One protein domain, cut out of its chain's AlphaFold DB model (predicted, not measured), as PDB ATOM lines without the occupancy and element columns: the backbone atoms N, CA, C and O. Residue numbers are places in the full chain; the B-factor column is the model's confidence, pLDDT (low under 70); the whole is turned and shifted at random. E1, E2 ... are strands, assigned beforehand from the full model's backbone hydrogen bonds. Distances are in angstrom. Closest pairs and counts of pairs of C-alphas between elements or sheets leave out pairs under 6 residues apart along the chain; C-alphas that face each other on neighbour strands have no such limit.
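Overview. This is residues 51 to 269 of the 1104 residues of an uncharacterized protein of Chloroflexia bacterium (UniProt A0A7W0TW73). Three curled sheets of six strands each, every one rolled like part of a barrel, make three lobes set in a triangle. The lobe of E13 to E18 meets both others, through E15 at E2 and E6 and through E16 and E17 at E8, while the strands of the lobes E1 to E6 and E7 to E12 stay apart from each other. The printed part has 219 residues with no named helix and 18 named strands, E1 to E18 along the chain; the class is all strand, with 99 residues, under half, in named elements. The sheets, all antiparallel, run E1 E2 E6 E5 E4 E3, then E7 E8 E12 E11 E10 E9, then E13 E14 E18 E17 E16 E15. The whole is compact, with a radius of gyration of the C-alphas of 17.2 A, and spans 46 by 46 by 30 A.

Along the chain. One sheet has E13 (residues 210 to 213), E14 (216 to 223, 20.1 A), E15 (233 to 237), E16 (240 to 243), E17 (255 to 259) and E18 (262 to 269, 22.3 A), ending at C-alpha 269 (-28.704, 21.631, -51.510). Another has E1 (58 to 61), starting at C-alpha 58 (-24.666, 7.227, -44.259), E2 (64 to 72, 21.2 A), E3 (80 to 85), E4 (88 to 92), E5 (102 to 104) and E6 (114 to 119). The remaining sheet has E7 (138 to 140), E8 (146 to 152), E9 (162 to 166), E10 (172 to 175), E11 (183 to 188) and E12 (191 to 197, 19.6 A).

Arrangement. E13 to E18 form a folded sheet, bent back into two leaves that face each other: E13 E14 face E17 E16 E15, with E18 as the hinge. N 219 and O 267 of E14 and E18 are 2.9 A apart. E15 to E18 form a meander, each strand the antiparallel neighbour of the one before, as do E3 to E6 and E9 to E12. The closest C-alphas of E15 and E2 are those of Ala 237 and Leu 67, 7.1 A. E1 E2 face E5 E4 E3 in a second folded sheet, with E6 as the hinge; N 116 and O 70 of E6 and E2 are 2.8 A apart. E2 bends by 65 degrees at residue 69. The closest C-alphas of E17 and E8 are those of Val 259 and Ala 148, 6.2 A. N 148 and O 196 of E8 and E12 are 2.8 A apart.

Size, cuts and confidence. The C-alphas of Gly 165 and Asp 248, the two farthest apart, are 49.6 A apart. The printed part has no cut. The links E6 to E7, E12 to E13 and E16 to E17 are long. Mean pLDDT of the printed part is 91.5; residues 109 to 111 are under 70.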
ATOM      1  N   PRO A  51     -16.536  10.713 -41.421       84.94
ATOM      2  CA  PRO A  51     -16.239   9.318 -41.096       84.94
ATOM      3  C   PRO A  51     -14.805   8.948 -41.539       84.94
ATOM      4  O   PRO A  51     -14.344   9.446 -42.573       84.94
ATOM      5  N   PRO A  52     -14.101   8.052 -40.820       84.44
ATOM      6  CA  PRO A  52     -12.786   7.556 -41.229       84.44
ATOM      7  C   PRO A  52     -12.759   6.985 -42.656       84.44
ATOM      8  O   PRO A  52     -13.752   6.447 -43.152       84.44
ATOM      9  N   GLN A  53     -11.602   7.064 -43.323       83.06
ATOM     10  CA  GLN A  53     -11.459   6.613 -44.712       83.06
ATOM     11  C   GLN A  53     -11.891   5.146 -44.891       83.06
ATOM     12  O   GLN A  53     -11.490   4.262 -44.137       83.06
ATOM     13  N   GLY A  54     -12.711   4.887 -45.915       83.50
ATOM     14  CA  GLY A  54     -13.304   3.568 -46.171       83.50
ATOM     15  C   GLY A  54     -14.661   3.327 -45.497       83.50
ATOM     16  O   GLY A  54     -15.263   2.278 -45.729       83.50
ATOM     17  N   LEU A  55     -15.169   4.284 -44.714       88.62
ATOM     18  CA  LEU A  55     -16.539   4.310 -44.195       88.62
ATOM     19  C   LEU A  55     -17.376   5.374 -44.923       88.62
ATOM     20  O   LEU A  55     -16.866   6.406 -45.355       88.62
ATOM     21  N   THR A  56     -18.681   5.134 -45.051       89.31
ATOM     22  CA  THR A  56     -19.640   6.103 -45.603       89.31
ATOM     23  C   THR A  56     -20.223   6.977 -44.493       89.31
ATOM     24  O   THR A  56     -20.348   6.530 -43.357       89.31
ATOM     25  N   ALA A  57     -20.635   8.211 -44.806       87.81
ATOM     26  CA  ALA A  57     -21.312   9.084 -43.831       87.81
ATOM     27  C   ALA A  57     -22.743   8.614 -43.498       87.81
ATOM     28  O   ALA A  57     -23.316   9.014 -42.488       87.81
ATOM     29  N   GLU A  58     -23.306   7.750 -44.342       90.81
ATOM     30  CA  GLU A  58     -24.666   7.227 -44.259       90.81
ATOM     31  C   GLU A  58     -24.670   5.721 -44.577       90.81
ATOM     32  O   GLU A  58     -23.861   5.241 -45.379       90.81
ATOM     33  N   LEU A  59     -25.586   4.974 -43.965       92.75
ATOM     34  CA  LEU A  59     -25.809   3.548 -44.169       92.75
ATOM     35  C   LEU A  59     -27.316   3.246 -44.163       92.75
ATOM     36  O   LEU A  59     -28.034   3.651 -43.253       92.75
ATOM     37  N   VAL A  60     -27.800   2.464 -45.131       93.19
ATOM     38  CA  VAL A  60     -29.196   1.989 -45.162       93.19
ATOM     39  C   VAL A  60     -29.254   0.517 -44.759       93.19
ATOM     40  O   VAL A  60     -28.613  -0.327 -45.388       93.19
ATOM     41  N   VAL A  61     -30.046   0.198 -43.732       93.75
ATOM     42  CA  VAL A  61     -30.242  -1.167 -43.220       93.75
ATOM     43  C   VAL A  61     -31.736  -1.485 -43.200       93.75
ATOM     44  O   VAL A  61     -32.502  -0.919 -42.420       93.75
ATOM     45  N   GLY A  62     -32.162  -2.392 -44.084       92.75
ATOM     46  CA  GLY A  62     -33.583  -2.585 -44.376       92.75
ATOM     47  C   GLY A  62     -34.164  -1.336 -45.044       92.75
ATOM     48  O   GLY A  62     -33.614  -0.867 -46.040       92.75
ATOM     49  N   ASP A  63     -35.242  -0.801 -44.471       90.50
ATOM     50  CA  ASP A  63     -35.874   0.457 -44.898       90.50
ATOM     51  C   ASP A  63     -35.429   1.675 -44.049       90.50
ATOM     52  O   ASP A  63     -35.861   2.798 -44.308       90.50
ATOM     53  N   THR A  64     -34.563   1.483 -43.042       93.19
ATOM     54  CA  THR A  64     -34.097   2.548 -42.135       93.19
ATOM     55  C   THR A  64     -32.739   3.099 -42.576       93.19
ATOM     56  O   THR A  64     -31.809   2.341 -42.864       93.19
ATOM     57  N   ARG A  65     -32.619   4.431 -42.600       93.94
ATOM     58  CA  ARG A  65     -31.380   5.175 -42.863       93.94
ATOM     59  C   ARG A  65     -30.690   5.527 -41.543       93.94
ATOM     60  O   ARG A  65     -31.364   5.908 -40.586       93.94
ATOM     61  N   TYR A  66     -29.373   5.369 -41.499       94.31
ATOM     62  CA  TYR A  66     -28.526   5.631 -40.341       94.31
ATOM     63  C   TYR A  66     -27.361   6.541 -40.742       94.31
ATOM     64  O   TYR A  66     -26.724   6.312 -41.770       94.31
ATOM     65  N   LEU A  67     -27.043   7.530 -39.913       93.00
ATOM     66  CA  LEU A  67     -25.913   8.444 -40.096       93.00
ATOM     67  C   LEU A  67     -24.734   8.007 -39.226       93.00
ATOM     68  O   LEU A  67     -24.942   7.514 -38.117       93.00
ATOM     69  N   PHE A  68     -23.508   8.181 -39.722       93.38
ATOM     70  CA  PHE A  68     -22.295   7.958 -38.933       93.38
ATOM     71  C   PHE A  68     -22.292   8.883 -37.708       93.38
ATOM     72  O   PHE A  68     -22.577  10.073 -37.829       93.38
ATOM     73  N   ASP A  69     -21.968   8.322 -36.545       93.81
ATOM     74  CA  ASP A  69     -21.944   9.036 -35.267       93.81
ATOM     75  C   ASP A  69     -20.529   9.122 -34.686       93.81
ATOM     76  O   ASP A  69     -20.092  10.206 -34.316       93.81
ATOM     77  N   ARG A  70     -19.815   7.989 -34.605       92.31
ATOM     78  CA  ARG A  70     -18.449   7.906 -34.058       92.31
ATOM     79  C   ARG A  70     -17.792   6.552 -34.347       92.31
ATOM     80  O   ARG A  70     -18.423   5.637 -34.877       92.31
ATOM     81  N   VAL A  71     -16.562   6.367 -33.873       92.44
ATOM     82  CA  VAL A  71     -15.976   5.040 -33.610       92.44
ATOM     83  C   VAL A  71     -16.106   4.700 -32.113       92.44
ATOM     84  O   VAL A  71     -16.064   5.596 -31.273       92.44
ATOM     85  N   VAL A  72     -16.313   3.420 -31.773       93.25
ATOM     86  CA  VAL A  72     -16.402   2.898 -30.389       93.25
ATOM     87  C   VAL A  72     -15.584   1.606 -30.203       93.25
ATOM     88  O   VAL A  72     -15.442   0.843 -31.165       93.25
ATOM     89  N   PRO A  73     -15.090   1.292 -28.989       91.38
ATOM     90  CA  PRO A  73     -14.317   0.078 -28.681       91.38
ATOM     91  C   PRO A  73     -15.187  -1.182 -28.445       91.38
ATOM     92  O   PRO A  73     -14.811  -2.087 -27.699       91.38
ATOM     93  N   VAL A  74     -16.372  -1.267 -29.065       90.88
ATOM     94  CA  VAL A  74     -17.316  -2.375 -28.833       90.88
ATOM     95  C   VAL A  74     -16.845  -3.660 -29.518       90.88
ATOM     96  O   VAL A  74     -16.724  -3.748 -30.745       90.88
ATOM     97  N   ARG A  75     -16.640  -4.709 -28.716       89.38
ATOM     98  CA  ARG A  75     -16.166  -6.019 -29.180       89.38
ATOM     99  C   ARG A  75     -17.232  -6.695 -30.046       89.38
ATOM    100  O   ARG A  75     -18.360  -6.920 -29.622       89.38
ATOM    101  N   ARG A  76     -16.854  -7.130 -31.252       90.81
ATOM    102  CA  ARG A  76     -17.793  -7.708 -32.247       90.81
ATOM    103  C   ARG A  76     -18.436  -9.040 -31.841       90.81
ATOM    104  O   ARG A  76     -19.335  -9.504 -32.531       90.81
ATOM    105  N   GLN A  77     -17.948  -9.666 -30.772       91.75
ATOM    106  CA  GLN A  77     -18.527 -10.870 -30.169       91.75
ATOM    107  C   GLN A  77     -19.777 -10.566 -29.324       91.75
ATOM    108  O   GLN A  77     -20.615 -11.445 -29.144       91.75
ATOM    109  N   ASP A  78     -19.909  -9.320 -28.856       93.50
ATOM    110  CA  ASP A  78     -21.025  -8.824 -28.045       93.50
ATOM    111  C   ASP A  78     -22.123  -8.190 -28.936       93.50
ATOM    112  O   ASP A  78     -23.041  -7.534 -28.445       93.50
ATOM    113  N   LEU A  79     -22.022  -8.385 -30.261       95.56
ATOM    114  CA  LEU A  79     -22.908  -7.847 -31.293       95.56
ATOM    115  C   LEU A  79     -23.375  -8.944 -32.264       95.56
ATOM    116  O   LEU A  79     -22.601  -9.798 -32.704       95.56
ATOM    117  N   VAL A  80     -24.634  -8.873 -32.686       96.50
ATOM    118  CA  VAL A  80     -25.219  -9.753 -33.704       96.50
ATOM    119  C   VAL A  80     -24.882  -9.223 -35.095       96.50
ATOM    120  O   VAL A  80     -25.155  -8.069 -35.415       96.50
ATOM    121  N   ARG A  81     -24.337 -10.072 -35.974       95.69
ATOM    122  CA  ARG A  81     -24.147  -9.744 -37.398       95.69
ATOM    123  C   ARG A  81     -25.491  -9.773 -38.135       95.69
ATOM    124  O   ARG A  81     -25.923 -10.835 -38.581       95.69
ATOM    125  N   ILE A  82     -26.104  -8.607 -38.310       96.06
ATOM    126  CA  ILE A  82     -27.397  -8.456 -38.993       96.06
ATOM    127  C   ILE A  82     -27.282  -8.398 -40.525       96.06
ATOM    128  O   ILE A  82     -28.226  -8.770 -41.219       96.06
ATOM    129  N   SER A  83     -26.141  -7.966 -41.086       90.94
ATOM    130  CA  SER A  83     -25.938  -7.952 -42.543       90.94
ATOM    131  C   SER A  83     -24.464  -7.938 -42.976       90.94
ATOM    132  O   SER A  83     -23.546  -7.828 -42.162       90.94
ATOM    133  N   ALA A  84     -24.217  -8.083 -44.281       85.44
ATOM    134  CA  ALA A  84     -22.916  -7.859 -44.912       85.44
ATOM    135  C   ALA A  84     -23.039  -7.683 -46.432       85.44
ATOM    136  O   ALA A  84     -23.751  -8.440 -47.093       85.44
ATOM    137  N   ALA A  85     -22.254  -6.760 -46.981       77.88
ATOM    138  CA  ALA A  85     -21.937  -6.661 -48.401       77.88
ATOM    139  C   ALA A  85     -20.460  -6.272 -48.496       77.88
ATOM    140  O   ALA A  85     -20.082  -5.201 -48.035       77.88
ATOM    141  N   GLU A  86     -19.615  -7.160 -49.025       76.62
ATOM    142  CA  GLU A  86     -18.159  -6.970 -49.010       76.62
ATOM    143  C   GLU A  86     -17.760  -5.622 -49.652       76.62
ATOM    144  O   GLU A  86     -18.292  -5.286 -50.713       76.62
ATOM    145  N   PRO A  87     -16.863  -4.833 -49.021       81.06
ATOM    146  CA  PRO A  87     -16.019  -5.162 -47.860       81.06
ATOM    147  C   PRO A  87     -16.685  -5.001 -46.474       81.06
ATOM    148  O   PRO A  87     -16.065  -5.332 -45.461       81.06
ATOM    149  N   VAL A  88     -17.926  -4.525 -46.404       85.94
ATOM    150  CA  VAL A  88     -18.605  -4.063 -45.184       85.94
ATOM    151  C   VAL A  88     -19.362  -5.196 -44.468       85.94
ATOM    152  O   VAL A  88     -20.083  -5.981 -45.090       85.94
ATOM    153  N   ILE A  89     -19.239  -5.272 -43.138       92.19
ATOM    154  CA  ILE A  89     -20.068  -6.129 -42.275       92.19
ATOM    155  C   ILE A  89     -20.798  -5.235 -41.271       92.19
ATOM    156  O   ILE A  89     -20.166  -4.389 -40.638       92.19
ATOM    157  N   VAL A  90     -22.115  -5.432 -41.145       95.38
ATOM    158  CA  VAL A  90     -23.010  -4.623 -40.305       95.38
ATOM    159  C   VAL A  90     -23.555  -5.473 -39.160       95.38
ATOM    160  O   VAL A  90     -24.020  -6.600 -39.364       95.38
ATOM    161  N   TYR A  91     -23.511  -4.909 -37.961       96.94
ATOM    162  CA  TYR A  91     -23.894  -5.531 -36.702       96.94
ATOM    163  C   TYR A  91     -24.902  -4.654 -35.935       96.94
ATOM    164  O   TYR A  91     -24.993  -3.455 -36.188       96.94
ATOM    165  N   ALA A  92     -25.623  -5.232 -34.978       97.38
ATOM    166  CA  ALA A  92     -26.440  -4.529 -33.981       97.38
ATOM    167  C   ALA A  92     -26.338  -5.243 -32.622       97.38
ATOM    168  O   ALA A  92     -25.727  -6.309 -32.529       97.38
ATOM    169  N   ARG A  93     -26.915  -4.666 -31.560       95.75
ATOM    170  CA  ARG A  93     -27.005  -5.332 -30.246       95.75
ATOM    171  C   ARG A  93     -28.156  -6.355 -30.212       95.75
ATOM    172  O   ARG A  93     -28.064  -7.356 -29.507       95.75
ATOM    173  N   GLU A  94     -29.194  -6.147 -31.019       95.81
ATOM    174  CA  GLU A  94     -30.388  -6.987 -31.156       95.81
ATOM    175  C   GLU A  94     -30.398  -7.818 -32.460       95.81
ATOM    176  O   GLU A  94     -29.733  -7.480 -33.440       95.81
ATOM    177  N   GLU A  95     -31.194  -8.897 -32.504       94.88
ATOM    178  CA  GLU A  95     -31.403  -9.704 -33.726       94.88
ATOM    179  C   GLU A  95     -32.473  -9.121 -34.677       94.88
ATOM    180  O   GLU A  95     -32.424  -9.370 -35.883       94.88
ATOM    181  N   GLU A  96     -33.443  -8.360 -34.155       95.69
ATOM    182  CA  GLU A  96     -34.612  -7.854 -34.893       95.69
ATOM    183  C   GLU A  96     -34.730  -6.315 -34.791       95.69
ATOM    184  O   GLU A  96     -34.454  -5.762 -33.726       95.69
ATOM    185  N   PRO A  97     -35.148  -5.610 -35.866       93.69
ATOM    186  CA  PRO A  97     -35.302  -4.151 -35.875       93.69
ATOM    187  C   PRO A  97     -36.564  -3.669 -35.122       93.69
ATOM    188  O   PRO A  97     -37.520  -4.439 -34.982       93.69
ATOM    189  N   PRO A  98     -36.647  -2.379 -34.729       93.69
ATOM    190  CA  PRO A  98     -35.700  -1.292 -35.013       93.69
ATOM    191  C   PRO A  98     -34.428  -1.367 -34.160       93.69
ATOM    192  O   PRO A  98     -34.495  -1.621 -32.962       93.69
ATOM    193  N   PHE A  99     -33.271  -1.114 -34.779       95.25
ATOM    194  CA  PHE A  99     -31.985  -1.095 -34.084       95.25
ATOM    195  C   PHE A  99     -31.689   0.337 -33.583       95.25
ATOM    196  O   PHE A  99     -31.680   1.261 -34.398       95.25
ATOM    197  N   PRO A 100     -31.420   0.562 -32.281       94.31
ATOM    198  CA  PRO A 100     -31.142   1.895 -31.719       94.31
ATOM    199  C   PRO A 100     -29.733   2.423 -32.061       94.31
ATOM    200  O   PRO A 100     -29.402   3.582 -31.790       94.31
ATOM    201  N   ALA A 101     -28.894   1.554 -32.621       96.69
ATOM    202  CA  ALA A 101     -27.649   1.839 -33.316       96.69
ATOM    203  C   ALA A 101     -27.305   0.634 -34.207       96.69
ATOM    204  O   ALA A 101     -27.681  -0.498 -33.894       96.69
ATOM    205  N   VAL A 102     -26.549   0.860 -35.279       97.31
ATOM    206  CA  VAL A 102     -25.880  -0.213 -36.033       97.31
ATOM    207  C   VAL A 102     -24.382   0.053 -36.091       97.31
ATOM    208  O   VAL A 102     -23.939   1.201 -36.049       97.31
ATOM    209  N   TYR A 103     -23.593  -1.012 -36.167       96.69
ATOM    210  CA  TYR A 103     -22.141  -0.963 -36.033       96.69
ATOM    211  C   TYR A 103     -21.465  -1.583 -37.260       96.69
ATOM    212  O   TYR A 103     -21.877  -2.641 -37.738       96.69
ATOM    213  N   VAL A 104     -20.415  -0.945 -37.772       95.56
ATOM    214  CA  VAL A 104     -19.736  -1.302 -39.024       95.56
ATOM    215  C   VAL A 104     -18.263  -1.607 -38.782       95.56
ATOM    216  O   VAL A 104     -17.530  -0.788 -38.227       95.56
ATOM    217  N   SER A 105     -17.801  -2.780 -39.229       90.75
ATOM    218  CA  SER A 105     -16.391  -3.172 -39.106       90.75
ATOM    219  C   SER A 105     -15.472  -2.252 -39.920       90.75
ATOM    220  O   SER A 105     -15.473  -2.331 -41.152       90.75
ATOM    221  N   VAL A 106     -14.655  -1.446 -39.240       78.88
ATOM    222  CA  VAL A 106     -13.626  -0.611 -39.875       78.88
ATOM    223  C   VAL A 106     -12.510  -1.508 -40.448       78.88
ATOM    224  O   VAL A 106     -12.089  -2.451 -39.770       78.88
ATOM    225  N   PRO A 107     -12.037  -1.291 -41.688       75.75
ATOM    226  CA  PRO A 107     -10.805  -1.902 -42.193       75.75
ATOM    227  C   PRO A 107      -9.558  -1.157 -41.665       75.75
ATOM    228  O   PRO A 107      -9.572   0.071 -41.670       75.75
ATOM    229  N   PRO A 108      -8.460  -1.841 -41.280       73.50
ATOM    230  CA  PRO A 108      -8.293  -3.291 -41.197       73.50
ATOM    231  C   PRO A 108      -9.063  -3.889 -40.010       73.50
ATOM    232  O   PRO A 108      -9.066  -3.357 -38.902       73.50
ATOM    233  N   ARG A 109      -9.686  -5.055 -40.230       67.25
ATOM    234  CA  ARG A 109     -10.621  -5.685 -39.277       67.25
ATOM    235  C   ARG A 109      -9.967  -6.223 -37.991       67.25
ATOM    236  O   ARG A 109     -10.661  -6.829 -37.179       67.25
ATOM    237  N   GLU A 110      -8.670  -6.036 -37.790       61.34
ATOM    238  CA  GLU A 110      -7.934  -6.478 -36.595       61.34
ATOM    239  C   GLU A 110      -8.090  -5.523 -35.406       61.34
ATOM    240  O   GLU A 110      -7.934  -5.940 -34.262       61.34
ATOM    241  N   GLN A 111      -8.456  -4.260 -35.648       62.62
ATOM    242  CA  GLN A 111      -8.681  -3.300 -34.567       62.62
ATOM    243  C   GLN A 111      -9.898  -3.695 -33.711       62.62
ATOM    244  O   GLN A 111     -10.897  -4.202 -34.228       62.62
ATOM    245  N   ALA A 112      -9.832  -3.424 -32.402       75.31
ATOM    246  CA  ALA A 112     -10.940  -3.626 -31.459       75.31
ATOM    247  C   ALA A 112     -12.089  -2.607 -31.635       75.31
ATOM    248  O   ALA A 112     -13.147  -2.749 -31.029       75.31
ATOM    249  N   SER A 113     -11.875  -1.599 -32.480       85.31
ATOM    250  CA  SER A 113     -12.817  -0.547 -32.828       85.31
ATOM    251  C   SER A 113     -13.883  -0.998 -33.840       85.31
ATOM    252  O   SER A 113     -13.694  -1.897 -34.677       85.31
ATOM    253  N   ILE A 114     -15.037  -0.335 -33.774       93.38
ATOM    254  CA  ILE A 114     -16.145  -0.479 -34.716       93.38
ATOM    255  C   ILE A 114     -16.868   0.871 -34.883       93.38
ATOM    256  O   ILE A 114     -17.019   1.622 -33.923       93.38
ATOM    257  N   ALA A 115     -17.282   1.219 -36.102       95.00
ATOM    258  CA  ALA A 115     -17.947   2.494 -36.379       95.00
ATOM    259  C   ALA A 115     -19.440   2.418 -36.041       95.00
ATOM    260  O   ALA A 115     -20.131   1.541 -36.558       95.00
ATOM    261  N   ARG A 116     -19.943   3.324 -35.201       96.19
ATOM    262  CA  ARG A 116     -21.357   3.421 -34.821       96.19
ATOM    263  C   ARG A 116     -22.110   4.364 -35.755       96.19
ATOM    264  O   ARG A 116     -21.635   5.453 -36.070       96.19
ATOM    265  N   TYR A 117     -23.315   3.951 -36.127       95.81
ATOM    266  CA  TYR A 117     -24.282   4.741 -36.875       95.81
ATOM    267  C   TYR A 117     -25.615   4.797 -36.109       95.81
ATOM    268  O   TYR A 117     -26.068   3.782 -35.571       95.81
ATOM    269  N   LEU A 118     -26.253   5.969 -36.077       96.12
ATOM    270  CA  LEU A 118     -27.528   6.227 -35.392       96.12
ATOM    271  C   LEU A 118     -28.670   6.440 -36.404       96.12
ATOM    272  O   LEU A 118     -28.425   7.016 -37.466       96.12
ATOM    273  N   PRO A 119     -29.900   5.970 -36.128       96.31
ATOM    274  CA  PRO A 119     -31.007   6.046 -37.080       96.31
ATOM    275  C   PRO A 119     -31.539   7.477 -37.249       96.31
ATOM    276  O   PRO A 119     -31.686   8.221 -36.284       96.31
ATOM    277  N   GLU A 120     -31.915   7.842 -38.476       94.56
ATOM    278  CA  GLU A 120     -32.525   9.148 -38.776       94.56
ATOM    279  C   GLU A 120     -33.983   9.276 -38.304       94.56
ATOM    280  O   GLU A 120     -34.552  10.363 -38.340       94.56
ATOM    281  N   ASN A 121     -34.648   8.174 -37.946       93.31
ATOM    282  CA  ASN A 121     -36.056   8.121 -37.523       93.31
ATOM    283  C   ASN A 121     -37.074   8.840 -38.446       93.31
ATOM    284  O   ASN A 121     -38.221   9.034 -38.055       93.31
ATOM    285  N   ALA A 122     -36.724   9.165 -39.698       90.88
ATOM    286  CA  ALA A 122     -37.566   9.942 -40.620       90.88
ATOM    287  C   ALA A 122     -38.922   9.278 -40.965       90.88
ATOM    288  O   ALA A 122     -39.888   9.953 -41.316       90.88
ATOM    289  N   ALA A 123     -39.014   7.948 -40.844       89.00
ATOM    290  CA  ALA A 123     -40.263   7.189 -40.978       89.00
ATOM    291  C   ALA A 123     -41.070   7.088 -39.662       89.00
ATOM    292  O   ALA A 123     -42.271   6.815 -39.697       89.00
ATOM    293  N   SER A 124     -40.422   7.345 -38.522       91.12
ATOM    294  CA  SER A 124     -40.968   7.298 -37.162       91.12
ATOM    295  C   SER A 124     -40.680   8.600 -36.380       91.12
ATOM    296  O   SER A 124     -40.155   8.539 -35.270       91.12
ATOM    297  N   PRO A 125     -41.046   9.805 -36.866       92.50
ATOM    298  CA  PRO A 125     -40.694  11.070 -36.199       92.50
ATOM    299  C   PRO A 125     -41.267  11.239 -34.775       92.50
ATOM    300  O   PRO A 125     -40.896  12.171 -34.063       92.50
ATOM    301  N   ALA A 126     -42.164  10.350 -34.335       92.06
ATOM    302  CA  ALA A 126     -42.663  10.279 -32.962       92.06
ATOM    303  C   ALA A 126     -41.677   9.624 -31.968       92.06
ATOM    304  O   ALA A 126     -41.827   9.819 -30.761       92.06
ATOM    305  N   GLU A 127     -40.668   8.895 -32.445       92.69
ATOM    306  CA  GLU A 127     -39.568   8.365 -31.628       92.69
ATOM    307  C   GLU A 127     -38.573   9.502 -31.309       92.69
ATOM    308  O   GLU A 127     -38.296  10.313 -32.199       92.69
ATOM    309  N   PRO A 128     -38.102   9.645 -30.053       93.31
ATOM    310  CA  PRO A 128     -37.171  10.704 -29.671       93.31
ATOM    311  C   PRO A 128     -35.764  10.455 -30.226       93.31
ATOM    312  O   PRO A 128     -35.358   9.316 -30.459       93.31
ATOM    313  N   CYS A 129     -35.015  11.536 -30.404       95.44
ATOM    314  CA  CYS A 129     -33.585  11.511 -30.689       95.44
ATOM    315  C   CYS A 129     -32.797  11.505 -29.367       95.44
ATOM    316  O   CYS A 129     -33.287  12.013 -28.362       95.44
ATOM    317  N   ARG A 130     -31.571  10.964 -29.340       94.38
ATOM    318  CA  ARG A 130     -30.819  10.760 -28.078       94.38
ATOM    319  C   ARG A 130     -30.588  12.044 -27.266       94.38
ATOM    320  O   ARG A 130     -30.633  12.009 -26.042       94.38
ATOM    321  N   ALA A 131     -30.403  13.189 -27.924       94.81
ATOM    322  CA  ALA A 131     -30.275  14.484 -27.246       94.81
ATOM    323  C   ALA A 131     -31.584  14.976 -26.578       94.81
ATOM    324  O   ALA A 131     -31.557  15.944 -25.826       94.81
ATOM    325  N   GLU A 132     -32.730  14.329 -26.833       93.88
ATOM    326  CA  GLU A 132     -34.025  14.627 -26.199       93.88
ATOM    327  C   GLU A 132     -34.319  13.749 -24.965       93.88
ATOM    328  O   GLU A 132     -35.316  13.997 -24.284       93.88
ATOM    329  N   ASP A 133     -33.483  12.745 -24.652       89.31
ATOM    330  CA  ASP A 133     -33.687  11.842 -23.501       89.31
ATOM    331  C   ASP A 133     -33.682  12.602 -22.158       89.31
ATOM    332  O   ASP A 133     -34.419  12.257 -21.230       89.31
ATOM    333  N   VAL A 134     -32.877  13.669 -22.065       90.06
ATOM    334  CA  VAL A 134     -32.837  14.617 -20.941       90.06
ATOM    335  C   VAL A 134     -32.642  16.026 -21.493       90.06
ATOM    336  O   VAL A 134     -31.786  16.253 -22.342       90.06
ATOM    337  N   ILE A 135     -33.397  16.999 -20.975       86.69
ATOM    338  CA  ILE A 135     -33.195  18.417 -21.299       86.69
ATOM    339  C   ILE A 135     -32.021  18.943 -20.463       86.69
ATOM    340  O   ILE A 135     -32.218  19.488 -19.375       86.69
ATOM    341  N   LEU A 136     -30.806  18.748 -20.971       89.25
ATOM    342  CA  LEU A 136     -29.584  19.376 -20.469       89.25
ATOM    343  C   LEU A 136     -29.210  20.570 -21.357       89.25
ATOM    344  O   LEU A 136     -29.535  20.605 -22.544       89.25
ATOM    345  N   GLY A 137     -28.561  21.571 -20.761       89.56
ATOM    346  CA  GLY A 137     -28.000  22.700 -21.504       89.56
ATOM    347  C   GLY A 137     -26.709  22.323 -22.231       89.56
ATOM    348  O   GLY A 137     -26.303  21.159 -22.259       89.56
ATOM    349  N   SER A 138     -26.031  23.324 -22.785       93.44
ATOM    350  CA  SER A 138     -24.613  23.182 -23.097       93.44
ATOM    351  C   SER A 138     -23.771  23.111 -21.817       93.44
ATOM    352  O   SER A 138     -24.098  23.730 -20.803       93.44
ATOM    353  N   LEU A 139     -22.676  22.356 -21.884       94.62
ATOM    354  CA  LEU A 139     -21.599  22.352 -20.904       94.62
ATOM    355  C   LEU A 139     -20.516  23.313 -21.405       94.62
ATOM    356  O   LEU A 139     -19.921  23.080 -22.453       94.62
ATOM    357  N   ASP A 140     -20.292  24.399 -20.674       94.12
ATOM    358  CA  ASP A 140     -19.134  25.271 -20.870       94.12
ATOM    359  C   ASP A 140     -17.942  24.658 -20.120       94.12
ATOM    360  O   ASP A 140     -18.038  24.407 -18.914       94.12
ATOM    361  N   ALA A 141     -16.865  24.358 -20.846       90.81
ATOM    362  CA  ALA A 141     -15.652  23.736 -20.327       90.81
ATOM    363  C   ALA A 141     -14.424  24.668 -20.414       90.81
ATOM    364  O   ALA A 141     -13.291  24.190 -20.416       90.81
ATOM    365  N   GLY A 142     -14.626  25.991 -20.486       90.56
ATOM    366  CA  GLY A 142     -13.529  26.962 -20.584       90.56
ATOM    367  C   GLY A 142     -12.859  26.939 -21.961       90.56
ATOM    368  O   GLY A 142     -13.555  26.906 -22.978       90.56
ATOM    369  N   GLU A 143     -11.521  26.933 -22.026       86.50
ATOM    370  CA  GLU A 143     -10.794  26.892 -23.311       86.50
ATOM    371  C   GLU A 143     -11.069  25.624 -24.135       86.50
ATOM    372  O   GLU A 143     -10.973  25.667 -25.362       86.50
ATOM    373  N   ALA A 144     -11.474  24.515 -23.501       86.38
ATOM    374  CA  ALA A 144     -11.919  23.317 -24.217       86.38
ATOM    375  C   ALA A 144     -13.186  23.568 -25.063       86.38
ATOM    376  O   ALA A 144     -13.481  22.789 -25.966       86.38
ATOM    377  N   GLY A 145     -13.913  24.658 -24.797       94.06
ATOM    378  CA  GLY A 145     -15.045  25.134 -25.580       94.06
ATOM    379  C   GLY A 145     -16.409  24.827 -24.965       94.06
ATOM    380  O   GLY A 145     -16.546  24.406 -23.814       94.06
ATOM    381  N   VAL A 146     -17.452  25.065 -25.762       95.50
ATOM    382  CA  VAL A 146     -18.848  24.823 -25.384       95.50
ATOM    383  C   VAL A 146     -19.314  23.528 -26.037       95.50
ATOM    384  O   VAL A 146     -19.272  23.396 -27.256       95.50
ATOM    385  N   PHE A 147     -19.799  22.583 -25.237       96.94
ATOM    386  CA  PHE A 147     -20.246  21.271 -25.696       96.94
ATOM    387  C   PHE A 147     -21.769  21.134 -25.558       96.94
ATOM    388  O   PHE A 147     -22.349  21.574 -24.566       96.94
ATOM    389  N   ALA A 148     -22.443  20.484 -26.506       96.75
ATOM    390  CA  ALA A 148     -23.872  20.169 -26.410       96.75
ATOM    391  C   ALA A 148     -24.112  18.713 -26.003       96.75
ATOM    392  O   ALA A 148     -23.457  17.806 -26.515       96.75
ATOM    393  N   PHE A 149     -25.106  18.477 -25.143       97.06
ATOM    394  CA  PHE A 149     -25.548  17.127 -24.797       97.06
ATOM    395  C   PHE A 149     -26.033  16.355 -26.036       97.06
ATOM    396  O   PHE A 149     -26.895  16.825 -26.781       97.06
ATOM    397  N   ALA A 150     -25.487  15.156 -26.233       96.44
ATOM    398  CA  ALA A 150     -25.762  14.250 -27.350       96.44
ATOM    399  C   ALA A 150     -26.440  12.937 -26.895       96.44
ATOM    400  O   ALA A 150     -26.442  11.942 -27.626       96.44
ATOM    401  N   GLY A 151     -27.018  12.931 -25.690       95.81
ATOM    402  CA  GLY A 151     -27.659  11.766 -25.080       95.81
ATOM    403  C   GLY A 151     -26.730  10.928 -24.202       95.81
ATOM    404  O   GLY A 151     -25.575  11.276 -23.953       95.81
ATOM    405  N   PHE A 152     -27.245   9.794 -23.730       96.44
ATOM    406  CA  PHE A 152     -26.450   8.820 -22.981       96.44
ATOM    407  C   PHE A 152     -25.578   7.953 -23.898       96.44
ATOM    408  O   PHE A 152     -25.941   7.636 -25.040       96.44
ATOM    409  N   GLU A 153     -24.436   7.532 -23.362       96.62
ATOM    410  CA  GLU A 153     -23.426   6.719 -24.033       96.62
ATOM    411  C   GLU A 153     -23.456   5.263 -23.516       96.62
ATOM    412  O   GLU A 153     -22.963   4.989 -22.425       96.62
ATOM    413  N   PRO A 154     -24.061   4.309 -24.258       94.81
ATOM    414  CA  PRO A 154     -24.158   2.900 -23.863       94.81
ATOM    415  C   PRO A 154     -22.972   2.033 -24.326       94.81
ATOM    416  O   PRO A 154     -22.961   0.828 -24.062       94.81
ATOM    417  N   ASP A 155     -22.030   2.596 -25.088       94.62
ATOM    418  CA  ASP A 155     -20.924   1.870 -25.726       94.62
ATOM    419  C   ASP A 155     -19.545   2.175 -25.109       94.62
ATOM    420  O   ASP A 155     -18.549   1.600 -25.550       94.62
ATOM    421  N   LEU A 156     -19.492   3.035 -24.085       94.62
ATOM    422  CA  LEU A 156     -18.310   3.362 -23.278       94.62
ATOM    423  C   LEU A 156     -18.667   3.332 -21.785       94.62
ATOM    424  O   LEU A 156     -19.813   3.570 -21.405       94.62
ATOM    425  N   THR A 157     -17.677   3.080 -20.936       95.12
ATOM    426  CA  THR A 157     -17.760   3.228 -19.478       95.12
ATOM    427  C   THR A 157     -16.679   4.200 -18.984       95.12
ATOM    428  O   THR A 157     -15.711   4.443 -19.704       95.12
ATOM    429  N   PRO A 158     -16.758   4.712 -17.739       95.56
ATOM    430  CA  PRO A 158     -15.672   5.491 -17.135       95.56
ATOM    431  C   PRO A 158     -14.299   4.790 -17.099       95.56
ATOM    432  O   PRO A 158     -13.289   5.458 -16.929       95.56
ATOM    433  N   ALA A 159     -14.242   3.459 -17.254       93.25
ATOM    434  CA  ALA A 159     -12.990   2.699 -17.324       93.25
ATOM    435  C   ALA A 159     -12.377   2.638 -18.741       93.25
ATOM    436  O   ALA A 159     -11.229   2.222 -18.885       93.25
ATOM    437  N   ASP A 160     -13.125   3.045 -19.772       92.00
ATOM    438  CA  ASP A 160     -12.665   3.154 -21.165       92.00
ATOM    439  C   ASP A 160     -12.161   4.576 -21.502       92.00
ATOM    440  O   ASP A 160     -11.847   4.867 -22.657       92.00
ATOM    441  N   LEU A 161     -12.123   5.475 -20.510       95.06
ATOM    442  CA  LEU A 161     -11.907   6.916 -20.656       95.06
ATOM    443  C   LEU A 161     -10.889   7.447 -19.636       95.06
ATOM    444  O   LEU A 161     -10.637   6.831 -18.601       95.06
ATOM    445  N   GLN A 162     -10.325   8.621 -19.914       95.00
ATOM    446  CA  GLN A 162      -9.444   9.341 -18.995       95.00
ATOM    447  C   GLN A 162     -10.258  10.331 -18.152       95.00
ATOM    448  O   GLN A 162     -11.051  11.096 -18.694       95.00
ATOM    449  N   GLU A 163     -10.062  10.339 -16.832       95.56
ATOM    450  CA  GLU A 163     -10.638  11.363 -15.947       95.56
ATOM    451  C   GLU A 163     -10.004  12.731 -16.248       95.56
ATOM    452  O   GLU A 163      -8.781  12.851 -16.332       95.56
ATOM    453  N   SER A 164     -10.848  13.747 -16.441       93.44
ATOM    454  CA  SER A 164     -10.460  15.098 -16.869       93.44
ATOM    455  C   SER A 164     -10.815  16.186 -15.853       93.44
ATOM    456  O   SER A 164     -10.335  17.308 -15.989       93.44
ATOM    457  N   GLY A 165     -11.672  15.904 -14.867       92.56
ATOM    458  CA  GLY A 165     -12.052  16.880 -13.844       92.56
ATOM    459  C   GLY A 165     -13.417  16.607 -13.217       92.56
ATOM    460  O   GLY A 165     -13.890  15.474 -13.152       92.56
ATOM    461  N   THR A 166     -14.081  17.657 -12.737       93.00
ATOM    462  CA  THR A 166     -15.411  17.568 -12.114       93.00
ATOM    463  C   THR A 166     -16.271  18.755 -12.543       93.00
ATOM    464  O   THR A 166     -15.807  19.892 -12.535       93.00
ATOM    465  N   THR A 167     -17.528  18.503 -12.906       91.75
ATOM    466  CA  THR A 167     -18.490  19.544 -13.296       91.75
ATOM    467  C   THR A 167     -18.916  20.408 -12.096       91.75
ATOM    468  O   THR A 167     -18.783  19.972 -10.947       91.75
ATOM    469  N   PRO A 168     -19.499  21.606 -12.313       85.56
ATOM    470  CA  PRO A 168     -19.986  22.466 -11.225       85.56
ATOM    471  C   PRO A 168     -21.015  21.812 -10.285       85.56
ATOM    472  O   PRO A 168     -21.112  22.203  -9.121       85.56
ATOM    473  N   ASP A 169     -21.757  20.806 -10.762       88.62
ATOM    474  CA  ASP A 169     -22.723  20.029  -9.969       88.62
ATOM    475  C   ASP A 169     -22.085  18.866  -9.176       88.62
ATOM    476  O   ASP A 169     -22.754  18.227  -8.362       88.62
ATOM    477  N   GLY A 170     -20.783  18.611  -9.358       93.25
ATOM    478  CA  GLY A 170     -20.023  17.601  -8.615       93.25
ATOM    479  C   GLY A 170     -19.947  16.218  -9.269       93.25
ATOM    480  O   GLY A 170     -19.637  15.251  -8.573       93.25
ATOM    481  N   PHE A 171     -20.228  16.106 -10.571       95.38
ATOM    482  CA  PHE A 171     -20.086  14.863 -11.342       95.38
ATOM    483  C   PHE A 171     -18.707  14.786 -12.004       95.38
ATOM    484  O   PHE A 171     -18.227  15.791 -12.529       95.38
ATOM    485  N   THR A 172     -18.069  13.615 -12.012       95.69
ATOM    486  CA  THR A 172     -16.756  13.453 -12.653       95.69
ATOM    487  C   THR A 172     -16.881  13.561 -14.173       95.69
ATOM    488  O   THR A 172     -17.762  12.946 -14.782       95.69
ATOM    489  N   ALA A 173     -16.001  14.361 -14.773       96.69
ATOM    490  CA  ALA A 173     -15.892  14.553 -16.211       96.69
ATOM    491  C   ALA A 173     -14.727  13.723 -16.771       96.69
ATOM    492  O   ALA A 173     -13.659  13.642 -16.163       96.69
ATOM    493  N   TYR A 174     -14.937  13.135 -17.942       97.25
ATOM    494  CA  TYR A 174     -14.027  12.220 -18.620       97.25
ATOM    495  C   TYR A 174     -13.862  12.607 -20.091       97.25
ATOM    496  O   TYR A 174     -14.758  13.203 -20.689       97.25
ATOM    497  N   VAL A 175     -12.744  12.213 -20.693       95.81
ATOM    498  CA  VAL A 175     -12.419  12.435 -22.109       95.81
ATOM    499  C   VAL A 175     -11.903  11.155 -22.760       95.81
ATOM    500  O   VAL A 175     -11.389  10.255 -22.089       95.81
ATOM    501  N   GLY A 176     -12.048  11.062 -24.081       89.88
ATOM    502  CA  GLY A 176     -11.337  10.055 -24.869       89.88
ATOM    503  C   GLY A 176      -9.846  10.388 -24.980       89.88
ATOM    504  O   GLY A 176      -9.426  11.511 -24.715       89.88
ATOM    505  N   SER A 177      -9.036   9.436 -25.442       83.56
ATOM    506  CA  SER A 177      -7.611   9.663 -25.745       83.56
ATOM    507  C   SER A 177      -7.374  10.394 -27.080       83.56
ATOM    508  O   SER A 177      -6.289  10.301 -27.654       83.56
ATOM    509  N   GLU A 178      -8.404  11.034 -27.631       78.94
ATOM    510  CA  GLU A 178      -8.394  11.694 -28.937       78.94
ATOM    511  C   GLU A 178      -8.159  13.200 -28.732       78.94
ATOM    512  O   GLU A 178      -8.707  13.801 -27.809       78.94
ATOM    513  N   GLN A 179      -7.286  13.793 -29.550       78.00
ATOM    514  CA  GLN A 179      -6.893  15.202 -29.458       78.00
ATOM    515  C   GLN A 179      -6.910  15.841 -30.859       78.00
ATOM    516  O   GLN A 179      -6.317  15.260 -31.776       78.00
ATOM    517  N   PRO A 180      -7.539  17.020 -31.056       82.06
ATOM    518  CA  PRO A 180      -8.239  17.841 -30.055       82.06
ATOM    519  C   PRO A 180      -9.483  17.157 -29.460       82.06
ATOM    520  O   PRO A 180     -10.008  16.205 -30.035       82.06
ATOM    521  N   LEU A 181      -9.941  17.644 -28.305       88.31
ATOM    522  CA  LEU A 181     -11.120  17.124 -27.604       88.31
ATOM    523  C   LEU A 181     -12.417  17.400 -28.383       88.31
ATOM    524  O   LEU A 181     -13.041  18.444 -28.213       88.31
ATOM    525  N   GLU A 182     -12.863  16.453 -29.210       93.00
ATOM    526  CA  GLU A 182     -14.172  16.545 -29.880       93.00
ATOM    527  C   GLU A 182     -15.353  16.241 -28.926       93.00
ATOM    528  O   GLU A 182     -16.498  16.593 -29.222       93.00
ATOM    529  N   GLU A 183     -15.102  15.609 -27.770       95.25
ATOM    530  CA  GLU A 183     -16.133  15.154 -26.825       95.25
ATOM    531  C   GLU A 183     -15.698  15.197 -25.350       95.25
ATOM    532  O   GLU A 183     -14.538  14.950 -25.020       95.25
ATOM    533  N   ILE A 184     -16.675  15.406 -24.463       97.00
ATOM    534  CA  ILE A 184     -16.573  15.227 -23.007       97.00
ATOM    535  C   ILE A 184     -17.697  14.288 -22.554       97.00
ATOM    536  O   ILE A 184     -18.822  14.350 -23.050       97.00
ATOM    537  N   PHE A 185     -17.418  13.440 -21.569       97.75
ATOM    538  CA  PHE A 185     -18.404  12.579 -20.924       97.75
ATOM    539  C   PHE A 185     -18.547  12.936 -19.446       97.75
ATOM    540  O   PHE A 185     -17.572  13.320 -18.808       97.75
ATOM    541  N   VAL A 186     -19.740  12.786 -18.875       97.62
ATOM    542  CA  VAL A 186     -20.005  13.067 -17.455       97.62
ATOM    543  C   VAL A 186     -20.676  11.854 -16.820       97.62
ATOM    544  O   VAL A 186     -21.720  11.408 -17.299       97.62
ATOM    545  N   ASP A 187     -20.085  11.301 -15.758       97.19
ATOM    546  CA  ASP A 187     -20.672  10.163 -15.039       97.19
ATOM    547  C   ASP A 187     -21.789  10.642 -14.102       97.19
ATOM    548  O   ASP A 187     -21.550  11.338 -13.112       97.19
ATOM    549  N   ALA A 188     -23.028  10.294 -14.449       95.19
ATOM    550  CA  ALA A 188     -24.237  10.725 -13.761       95.19
ATOM    551  C   ALA A 188     -25.070   9.518 -13.279       95.19
ATOM    552  O   ALA A 188     -24.922   8.415 -13.808       95.19
ATOM    553  N   PRO A 189     -25.987   9.687 -12.304       93.56
ATOM    554  CA  PRO A 189     -26.758   8.580 -11.721       93.56
ATOM    555  C   PRO A 189     -27.606   7.775 -12.719       93.56
ATOM    556  O   PRO A 189     -27.948   6.622 -12.451       93.56
ATOM    557  N   GLU A 190     -27.968   8.382 -13.848       94.06
ATOM    558  CA  GLU A 190     -28.709   7.775 -14.954       94.06
ATOM    559  C   GLU A 190     -27.811   7.004 -15.944       94.06
ATOM    560  O   GLU A 190     -28.319   6.194 -16.722       94.06
ATOM    561  N   GLY A 191     -26.494   7.231 -15.907       95.62
ATOM    562  CA  GLY A 191     -25.494   6.695 -16.829       95.62
ATOM    563  C   GLY A 191     -24.552   7.777 -17.372       95.62
ATOM    564  O   GLY A 191     -24.719   8.967 -17.107       95.62
ATOM    565  N   LEU A 192     -23.575   7.350 -18.174       97.31
ATOM    566  CA  LEU A 192     -22.578   8.223 -18.792       97.31
ATOM    567  C   LEU A 192     -23.238   9.168 -19.815       97.31
ATOM    568  O   LEU A 192     -23.757   8.727 -20.843       97.31
ATOM    569  N   GLN A 193     -23.242  10.468 -19.529       97.62
ATOM    570  CA  GLN A 193     -23.770  11.515 -20.407       97.62
ATOM    571  C   GLN A 193     -22.697  11.923 -21.423       97.62
ATOM    572  O   GLN A 193     -21.582  12.233 -21.018       97.62
ATOM    573  N   ARG A 194     -23.015  11.962 -22.722       97.12
ATOM    574  CA  ARG A 194     -22.099  12.428 -23.779       97.12
ATOM    575  C   ARG A 194     -22.389  13.880 -24.135       97.12
ATOM    576  O   ARG A 194     -23.534  14.234 -24.416       97.12
ATOM    577  N   PHE A 195     -21.340  14.683 -24.211       97.38
ATOM    578  CA  PHE A 195     -21.353  16.049 -24.711       97.38
ATOM    579  C   PHE A 195     -20.367  16.158 -25.884       97.38
ATOM    580  O   PHE A 195     -19.256  15.641 -25.810       97.38
ATOM    581  N   VAL A 196     -20.771  16.805 -26.977       96.19
ATOM    582  CA  VAL A 196     -19.954  16.973 -28.198       96.19
ATOM    583  C   VAL A 196     -19.612  18.446 -28.405       96.19
ATOM    584  O   VAL A 196     -20.470  19.302 -28.180       96.19
ATOM    585  N   LEU A 197     -18.377  18.741 -28.813       96.25
ATOM    586  CA  LEU A 197     -17.884  20.107 -29.001       96.25
ATOM    587  C   LEU A 197     -18.686  20.842 -30.084       96.25
ATOM    588  O   LEU A 197     -19.033  20.254 -31.113       96.25
ATOM    589  N   LEU A 198     -18.964  22.127 -29.852       95.94
ATOM    590  CA  LEU A 198     -19.545  23.044 -30.829       95.94
ATOM    591  C   LEU A 198     -18.477  23.963 -31.436       95.94
ATOM    592  O   LEU A 198     -17.564  24.410 -30.744       95.94
ATOM    593  N   ASP A 199     -18.630  24.285 -32.720       94.69
ATOM    594  CA  ASP A 199     -17.846  25.319 -33.398       94.69
ATOM    595  C   ASP A 199     -18.319  26.752 -33.063       94.69
ATOM    596  O   ASP A 199     -19.265  26.969 -32.300       94.69
ATOM    597  N   ASP A 200     -17.677  27.757 -33.668       93.06
ATOM    598  CA  ASP A 200     -18.015  29.179 -33.502       93.06
ATOM    599  C   ASP A 200     -19.402  29.562 -34.061       93.06
ATOM    600  O   ASP A 200     -19.892  30.668 -33.818       93.06
ATOM    601  N   GLN A 201     -20.063  28.648 -34.778       93.81
ATOM    602  CA  GLN A 201     -21.429  28.785 -35.281       93.81
ATOM    603  C   GLN A 201     -22.463  28.096 -34.366       93.81
ATOM    604  O   GLN A 201     -23.673  28.248 -34.575       93.81
ATOM    605  N   GLY A 202     -22.006  27.355 -33.350       94.50
ATOM    606  CA  GLY A 202     -22.824  26.512 -32.481       94.50
ATOM    607  C   GLY A 202     -23.150  25.137 -33.076       94.50
ATOM    608  O   GLY A 202     -24.078  24.483 -32.597       94.50
ATOM    609  N   LEU A 203     -22.447  24.698 -34.127       94.81
ATOM    610  CA  LEU A 203     -22.644  23.394 -34.763       94.81
ATOM    611  C   LEU A 203     -21.736  22.327 -34.135       94.81
ATOM    612  O   LEU A 203     -20.533  22.545 -34.015       94.81
ATOM    613  N   PRO A 204     -22.260  21.133 -33.817       94.25
ATOM    614  CA  PRO A 204     -21.435  19.973 -33.522       94.25
ATOM    615  C   PRO A 204     -20.887  19.381 -34.826       94.25
ATOM    616  O   PRO A 204     -21.558  19.434 -35.859       94.25
ATOM    617  N   ALA A 205     -19.720  18.735 -34.776       88.81
ATOM    618  CA  ALA A 205     -19.019  18.208 -35.958       88.81
ATOM    619  C   ALA A 205     -19.894  17.335 -36.893       88.81
ATOM    620  O   ALA A 205     -19.785  17.416 -38.116       88.81
ATOM    621  N   VAL A 206     -20.838  16.558 -36.342       87.00
ATOM    622  CA  VAL A 206     -21.792  15.728 -37.113       87.00
ATOM    623  C   VAL A 206     -22.771  16.542 -37.986       87.00
ATOM    624  O   VAL A 206     -23.279  16.026 -38.984       87.00
ATOM    625  N   LEU A 207     -23.009  17.816 -37.647       92.31
ATOM    626  CA  LEU A 207     -23.827  18.769 -38.409       92.31
ATOM    627  C   LEU A 207     -22.992  19.810 -39.185       92.31
ATOM    628  O   LEU A 207     -23.567  20.673 -39.848       92.31
ATOM    629  N   ALA A 208     -21.659  19.750 -39.126       86.38
ATOM    630  CA  ALA A 208     -20.791  20.718 -39.791       86.38
ATOM    631  C   ALA A 208     -20.803  20.532 -41.326       86.38
ATOM    632  O   ALA A 208     -20.236  19.583 -41.876       86.38
ATOM    633  N   GLY A 209     -21.438  21.471 -42.037       86.94
ATOM    634  CA  GLY A 209     -21.548  21.483 -43.502       86.94
ATOM    635  C   GLY A 209     -22.880  20.935 -44.027       86.94
ATOM    636  O   GLY A 209     -23.945  21.328 -43.554       86.94
ATOM    637  N   ASP A 210     -22.819  20.076 -45.048       89.06
ATOM    638  CA  ASP A 210     -23.993  19.480 -45.700       89.06
ATOM    639  C   ASP A 210     -24.450  18.210 -44.964       89.06
ATOM    640  O   ASP A 210     -23.846  17.138 -45.089       89.06
ATOM    641  N   VAL A 211     -25.545  18.326 -44.213       90.31
ATOM    642  CA  VAL A 211     -26.231  17.233 -43.514       90.31
ATOM    643  C   VAL A 211     -27.082  16.443 -44.507       90.31
ATOM    644  O   VAL A 211     -27.944  17.008 -45.176       90.31
ATOM    645  N   ALA A 212     -26.879  15.129 -44.591       89.31
ATOM    646  CA  ALA A 212     -27.810  14.244 -45.287       89.31
ATOM    647  C   ALA A 212     -28.972  13.899 -44.344       89.31
ATOM    648  O   ALA A 212     -28.739  13.546 -43.190       89.31
ATOM    649  N   PHE A 213     -30.211  14.010 -44.824       91.75
ATOM    650  CA  PHE A 213     -31.405  13.595 -44.090       91.75
ATOM    651  C   PHE A 213     -32.521  13.169 -45.049       91.75
ATOM    652  O   PHE A 213     -32.819  13.859 -46.027       91.75
ATOM    653  N   ALA A 214     -33.145  12.018 -44.793       89.12
ATOM    654  CA  ALA A 214     -34.175  11.394 -45.628       89.12
ATOM    655  C   ALA A 214     -33.769  11.172 -47.107       89.12
ATOM    656  O   ALA A 214     -34.618  10.904 -47.959       89.12
ATOM    657  N   GLY A 215     -32.468  11.234 -47.419       87.06
ATOM    658  CA  GLY A 215     -31.922  11.175 -48.781       87.06
ATOM    659  C   GLY A 215     -31.835  12.513 -49.525       87.06
ATOM    660  O   GLY A 215     -31.573  12.500 -50.723       87.06
ATOM    661  N   GLN A 216     -32.031  13.636 -48.832       89.81
ATOM    662  CA  GLN A 216     -31.784  14.997 -49.313       89.81
ATOM    663  C   GLN A 216     -30.600  15.602 -48.536       89.81
ATOM    664  O   GLN A 216     -30.483  15.384 -47.331       89.81
ATOM    665  N   SER A 217     -29.734  16.366 -49.204       91.62
ATOM    666  CA  SER A 217     -28.665  17.137 -48.549       91.62
ATOM    667  C   SER A 217     -29.167  18.512 -48.105       91.62
ATOM    668  O   SER A 217     -29.983  19.121 -48.798       91.62
ATOM    669  N   TYR A 218     -28.677  19.004 -46.969       93.88
ATOM    670  CA  TYR A 218     -29.037  20.289 -46.375       93.88
ATOM    671  C   TYR A 218     -27.792  21.006 -45.837       93.88
ATOM    672  O   TYR A 218     -27.155  20.514 -44.907       93.88
ATOM    673  N   ALA A 219     -27.468  22.184 -46.362       94.62
ATOM    674  CA  ALA A 219     -26.381  23.015 -45.848       94.62
ATOM    675  C   ALA A 219     -26.870  23.945 -44.731       94.62
ATOM    676  O   ALA A 219     -27.985  24.474 -44.789       94.62
ATOM    677  N   PHE A 220     -26.020  24.192 -43.734       95.88
ATOM    678  CA  PHE A 220     -26.285  25.189 -42.696       95.88
ATOM    679  C   PHE A 220     -26.522  26.587 -43.296       95.88
ATOM    680  O   PHE A 220     -25.771  27.048 -44.156       95.88
ATOM    681  N   SER A 221     -27.572  27.267 -42.829       95.81
ATOM    682  CA  SER A 221     -27.985  28.602 -43.289       95.81
ATOM    683  C   SER A 221     -28.004  29.665 -42.180       95.81
ATOM    684  O   SER A 221     -28.420  30.798 -42.424       95.81
ATOM    685  N   GLY A 222     -27.515  29.325 -40.981       94.56
ATOM    686  CA  GLY A 222     -27.462  30.200 -39.809       94.56
ATOM    687  C   GLY A 222     -28.371  29.741 -38.658       94.56
ATOM    688  O   GLY A 222     -29.145  28.790 -38.803       94.56
ATOM    689  N   PRO A 223     -28.309  30.407 -37.491       94.88
ATOM    690  CA  PRO A 223     -29.271  30.188 -36.414       94.88
ATOM    691  C   PRO A 223     -30.689  30.568 -36.867       94.88
ATOM    692  O   PRO A 223     -30.886  31.514 -37.637       94.88
ATOM    693  N   ALA A 224     -31.698  29.845 -36.386       93.19
ATOM    694  CA  ALA A 224     -33.088  30.164 -36.685       93.19
ATOM    695  C   ALA A 224     -33.555  31.378 -35.861       93.19
ATOM    696  O   ALA A 224     -33.394  31.422 -34.644       93.19
ATOM    697  N   ALA A 225     -34.174  32.358 -36.527       87.94
ATOM    698  CA  ALA A 225     -34.718  33.556 -35.875       87.94
ATOM    699  C   ALA A 225     -36.017  33.294 -35.081       87.94
ATOM    700  O   ALA A 225     -36.437  34.132 -34.286       87.94
ATOM    701  N   GLU A 226     -36.648  32.140 -35.302       86.69
ATOM    702  CA  GLU A 226     -37.826  31.656 -34.584       86.69
ATOM    703  C   GLU A 226     -37.489  30.297 -33.950       86.69
ATOM    704  O   GLU A 226     -36.731  29.507 -34.519       86.69
ATOM    705  N   GLY A 227     -38.031  30.024 -32.759       88.94
ATOM    706  CA  GLY A 227     -37.898  28.714 -32.118       88.94
ATOM    707  C   GLY A 227     -38.722  27.637 -32.832       88.94
ATOM    708  O   GLY A 227     -39.597  27.941 -33.638       88.94
ATOM    709  N   VAL A 228     -38.505  26.365 -32.488       92.88
ATOM    710  CA  VAL A 228     -39.230  25.226 -33.097       92.88
ATOM    711  C   VAL A 228     -40.707  25.102 -32.671       92.88
ATOM    712  O   VAL A 228     -41.384  24.146 -33.046       92.88
ATOM    713  N   ASP A 229     -41.237  26.067 -31.911       92.31
ATOM    714  CA  ASP A 229     -42.616  26.086 -31.411       92.31
ATOM    715  C   ASP A 229     -43.649  26.044 -32.552       92.31
ATOM    716  O   ASP A 229     -43.904  27.027 -33.247       92.31
ATOM    717  N   GLY A 230     -44.300  24.890 -32.712       91.94
ATOM    718  CA  GLY A 230     -45.328  24.660 -33.733       91.94
ATOM    719  C   GLY A 230     -44.824  23.989 -35.013       91.94
ATOM    720  O   GLY A 230     -45.653  23.578 -35.828       91.94
ATOM    721  N   LEU A 231     -43.511  23.796 -35.169       94.56
ATOM    722  CA  LEU A 231     -42.964  22.879 -36.168       94.56
ATOM    723  C   LEU A 231     -43.053  21.438 -35.638       94.56
ATOM    724  O   LEU A 231     -42.699  21.186 -34.485       94.56
ATOM    725  N   PRO A 232     -43.511  20.459 -36.435       95.00
ATOM    726  CA  PRO A 232     -43.393  19.061 -36.051       95.00
ATOM    727  C   PRO A 232     -41.933  18.604 -36.177       95.00
ATOM    728  O   PRO A 232     -41.200  19.050 -37.064       95.00
ATOM    729  N   ARG A 233     -41.527  17.667 -35.315       95.25
ATOM    730  CA  ARG A 233     -40.287  16.908 -35.506       95.25
ATOM    731  C   ARG A 233     -40.423  16.071 -36.784       95.25
ATOM    732  O   ARG A 233     -41.477  15.479 -37.023       95.25
ATOM    733  N   ILE A 234     -39.378  16.049 -37.604       95.50
ATOM    734  CA  ILE A 234     -39.310  15.314 -38.879       95.50
ATOM    735  C   ILE A 234     -38.396  14.086 -38.793       95.50
ATOM    736  O   ILE A 234     -38.585  13.150 -39.562       95.50
ATOM    737  N   GLY A 235     -37.463  14.056 -37.836       95.56
ATOM    738  CA  GLY A 235     -36.550  12.941 -37.580       95.56
ATOM    739  C   GLY A 235     -35.363  13.377 -36.717       95.56
ATOM    740  O   GLY A 235     -35.468  14.346 -35.964       95.56
ATOM    741  N   CYS A 236     -34.240  12.680 -36.864       95.88
ATOM    742  CA  CYS A 236     -32.979  12.907 -36.167       95.88
ATOM    743  C   CYS A 236     -31.822  13.089 -37.163       95.88
ATOM    744  O   CYS A 236     -31.785  12.431 -38.202       95.88
ATOM    745  N   ALA A 237     -30.843  13.921 -36.809       94.25
ATOM    746  CA  ALA A 237     -29.532  13.993 -37.447       94.25
ATOM    747  C   ALA A 237     -28.461  13.634 -36.406       94.25
ATOM    748  O   ALA A 237     -28.168  14.413 -35.495       94.25
ATOM    749  N   GLY A 238     -27.930  12.410 -36.491       92.00
ATOM    750  CA  GLY A 238     -27.117  11.830 -35.420       92.00
ATOM    751  C   GLY A 238     -27.918  11.744 -34.115       92.00
ATOM    752  O   GLY A 238     -28.972  11.114 -34.066       92.00
ATOM    753  N   ALA A 239     -27.437  12.407 -33.063       94.69
ATOM    754  CA  ALA A 239     -28.135  12.498 -31.779       94.69
ATOM    755  C   ALA A 239     -29.269  13.545 -31.734       94.69
ATOM    756  O   ALA A 239     -30.124  13.468 -30.850       94.69
ATOM    757  N   PHE A 240     -29.276  14.526 -32.644       96.50
ATOM    758  CA  PHE A 240     -30.062  15.758 -32.516       96.50
ATOM    759  C   PHE A 240     -31.398  15.691 -33.255       96.50
ATOM    760  O   PHE A 240     -31.490  15.131 -34.346       96.50
ATOM    761  N   ALA A 241     -32.436  16.301 -32.685       96.50
ATOM    762  CA  ALA A 241     -33.762  16.341 -33.292       96.50
ATOM    763  C   ALA A 241     -33.865  17.396 -34.397       96.50
ATOM    764  O   ALA A 241     -33.502  18.557 -34.191       96.50
ATOM    765  N   LEU A 242     -34.409  16.989 -35.546       96.50
ATOM    766  CA  LEU A 242     -34.760  17.863 -36.660       96.50
ATOM    767  C   LEU A 242     -36.257  18.176 -36.655       96.50
ATOM    768  O   LEU A 242     -37.096  17.279 -36.547       96.50
ATOM    769  N   TYR A 243     -36.587  19.441 -36.881       96.62
ATOM    770  CA  TYR A 243     -37.937  19.986 -36.991       96.62
ATOM    771  C   TYR A 243     -38.126  20.649 -38.357       96.62
ATOM    772  O   TYR A 243     -37.171  21.143 -38.948       96.62
ATOM    773  N   GLY A 244     -39.353  20.686 -38.871       94.88
ATOM    774  CA  GLY A 244     -39.640  21.365 -40.135       94.88
ATOM    775  C   GLY A 244     -41.072  21.155 -40.605       94.88
ATOM    776  O   GLY A 244     -41.743  20.215 -40.188       94.88
ATOM    777  N   ALA A 245     -41.571  22.037 -41.469       88.69
ATOM    778  CA  ALA A 245     -42.919  21.908 -42.014       88.69
ATOM    779  C   ALA A 245     -42.952  20.813 -43.105       88.69
ATOM    780  O   ALA A 245     -42.326  21.000 -44.152       88.69
ATOM    781  N   PRO A 246     -43.672  19.689 -42.918       76.50
ATOM    782  CA  PRO A 246     -43.770  18.659 -43.944       76.50
ATOM    783  C   PRO A 246     -44.574  19.192 -45.132       76.50
ATOM    784  O   PRO A 246     -45.749  19.541 -45.003       76.50
ATOM    785  N   VAL A 247     -43.941  19.230 -46.301       74.00
ATOM    786  CA  VAL A 247     -44.611  19.492 -47.577       74.00
ATOM    787  C   VAL A 247     -45.190  18.164 -48.070       74.00
ATOM    788  O   VAL A 247     -44.473  17.166 -48.088       74.00
ATOM    789  N   ASP A 248     -46.477  18.126 -48.441       75.75
ATOM    790  CA  ASP A 248     -47.224  16.891 -48.756       75.75
ATOM    791  C   ASP A 248     -46.532  16.014 -49.828       75.75
ATOM    792  O   ASP A 248     -46.758  16.155 -51.031       75.75
ATOM    793  N   GLY A 249     -45.700  15.066 -49.382       70.25
ATOM    794  CA  GLY A 249     -44.948  14.153 -50.245       70.25
ATOM    795  C   GLY A 249     -43.715  14.751 -50.939       70.25
ATOM    796  O   GLY A 249     -43.284  14.189 -51.945       70.25
ATOM    797  N   GLN A 250     -43.148  15.854 -50.438       73.50
ATOM    798  CA  GLN A 250     -41.889  16.433 -50.938       73.50
ATOM    799  C   GLN A 250     -40.823  16.546 -49.836       73.50
ATOM    800  O   GLN A 250     -41.111  16.345 -48.657       73.50
ATOM    801  N   ALA A 251     -39.585  16.863 -50.233       78.94
ATOM    802  CA  ALA A 251     -38.518  17.218 -49.303       78.94
ATOM    803  C   ALA A 251     -38.929  18.412 -48.423       78.94
ATOM    804  O   ALA A 251     -39.733  19.259 -48.829       78.94
ATOM    805  N   VAL A 252     -38.382  18.473 -47.210       87.94
ATOM    806  CA  VAL A 252     -38.657  19.569 -46.279       87.94
ATOM    807  C   VAL A 252     -37.946  20.822 -46.797       87.94
ATOM    808  O   VAL A 252     -36.776  20.765 -47.152       87.94
ATOM    809  N   ALA A 253     -38.653  21.949 -46.887       88.81
ATOM    810  CA  ALA A 253     -38.090  23.174 -47.467       88.81
ATOM    811  C   ALA A 253     -37.006  23.820 -46.581       88.81
ATOM    812  O   ALA A 253     -36.086  24.445 -47.093       88.81
ATOM    813  N   ASP A 254     -37.113  23.629 -45.264       92.94
ATOM    814  CA  ASP A 254     -36.151  24.046 -44.246       92.94
ATOM    815  C   ASP A 254     -36.156  23.010 -43.117       92.94
ATOM    816  O   ASP A 254     -37.223  22.685 -42.584       92.94
ATOM    817  N   ALA A 255     -34.980  22.522 -42.728       95.69
ATOM    818  CA  ALA A 255     -34.804  21.710 -41.528       95.69
ATOM    819  C   ALA A 255     -34.216  22.575 -40.406       95.69
ATOM    820  O   ALA A 255     -33.331  23.395 -40.645       95.69
ATOM    821  N   ILE A 256     -34.686  22.398 -39.172       96.75
ATOM    822  CA  ILE A 256     -34.151  23.073 -37.985       96.75
ATOM    823  C   ILE A 256     -33.696  22.016 -36.983       96.75
ATOM    824  O   ILE A 256     -34.526  21.289 -36.443       96.75
ATOM    825  N   ALA A 257     -32.391  21.930 -36.730       96.69
ATOM    826  CA  ALA A 257     -31.849  21.121 -35.642       96.69
ATOM    827  C   ALA A 257     -31.952  21.881 -34.315       96.69
ATOM    828  O   ALA A 257     -31.815  23.104 -34.300       96.69
ATOM    829  N   VAL A 258     -32.140  21.175 -33.199       94.94
ATOM    830  CA  VAL A 258     -31.993  21.757 -31.854       94.94
ATOM    831  C   VAL A 258     -30.750  21.174 -31.188       94.94
ATOM    832  O   VAL A 258     -30.673  19.967 -30.965       94.94
ATOM    833  N   VAL A 259     -29.786  22.039 -30.869       96.44
ATOM    834  CA  VAL A 259     -28.477  21.692 -30.292       96.44
ATOM    835  C   VAL A 259     -28.259  22.546 -29.046       96.44
ATOM    836  O   VAL A 259     -28.283  23.768 -29.135       96.44
ATOM    837  N   GLY A 260     -28.108  21.934 -27.866       91.75
ATOM    838  CA  GLY A 260     -27.935  22.674 -26.600       91.75
ATOM    839  C   GLY A 260     -29.082  23.644 -26.252       91.75
ATOM    840  O   GLY A 260     -28.908  24.541 -25.434       91.75
ATOM    841  N   GLY A 261     -30.246  23.499 -26.900       91.38
ATOM    842  CA  GLY A 261     -31.373  24.441 -26.839       91.38
ATOM    843  C   GLY A 261     -31.376  25.533 -27.922       91.38
ATOM    844  O   GLY A 261     -32.398  26.196 -28.097       91.38
ATOM    845  N   GLN A 262     -30.296  25.698 -28.693       94.69
ATOM    846  CA  GLN A 262     -30.222  26.626 -29.826       94.69
ATOM    847  C   GLN A 262     -30.833  25.997 -31.096       94.69
ATOM    848  O   GLN A 262     -30.453  24.882 -31.464       94.69
ATOM    849  N   PRO A 263     -31.761  26.684 -31.794       96.56
ATOM    850  CA  PRO A 263     -32.296  26.221 -33.069       96.56
ATOM    851  C   PRO A 263     -31.385  26.651 -34.237       96.56
ATOM    852  O   PRO A 263     -31.092  27.834 -34.423       96.56
ATOM    853  N   LEU A 264     -30.947  25.689 -35.047       96.69
ATOM    854  CA  LEU A 264     -30.000  25.855 -36.156       96.69
ATOM    855  C   LEU A 264     -30.686  25.493 -37.476       96.69
ATOM    856  O   LEU A 264     -31.203  24.386 -37.606       96.69
ATOM    857  N   ARG A 265     -30.717  26.407 -38.452       96.44
ATOM    858  CA  ARG A 265     -31.451  26.234 -39.715       96.44
ATOM    859  C   ARG A 265     -30.551  25.668 -40.812       96.44
ATOM    860  O   ARG A 265     -29.443  26.153 -41.035       96.44
ATOM    861  N   PHE A 266     -31.071  24.715 -41.575       96.50
ATOM    862  CA  PHE A 266     -30.422  24.105 -42.730       96.50
ATOM    863  C   PHE A 266     -31.366  24.143 -43.939       96.50
ATOM    864  O   PHE A 266     -32.547  23.808 -43.827       96.50
ATOM    865  N   ALA A 267     -30.839  24.551 -45.092       95.12
ATOM    866  CA  ALA A 267     -31.576  24.686 -46.348       95.12
ATOM    867  C   ALA A 267     -31.113  23.616 -47.358       95.12
ATOM    868  O   ALA A 267     -29.921  23.296 -47.388       95.12
ATOM    869  N   PRO A 268     -32.012  23.040 -48.177       94.25
ATOM    870  CA  PRO A 268     -31.677  21.929 -49.064       94.25
ATOM    871  C   PRO A 268     -30.689  22.329 -50.171       94.25
ATOM    872  O   PRO A 268     -30.837  23.376 -50.802       94.25
ATOM    873  N   THR A 269     -29.709  21.467 -50.446       91.00
ATOM    874  CA  THR A 269     -28.704  21.631 -51.510       91.00
ATOM    875  C   THR A 269     -28.943  20.677 -52.688       91.00
ATOM    876  O   THR A 269     -29.307  19.515 -52.511       91.00
TER     877      THR A 269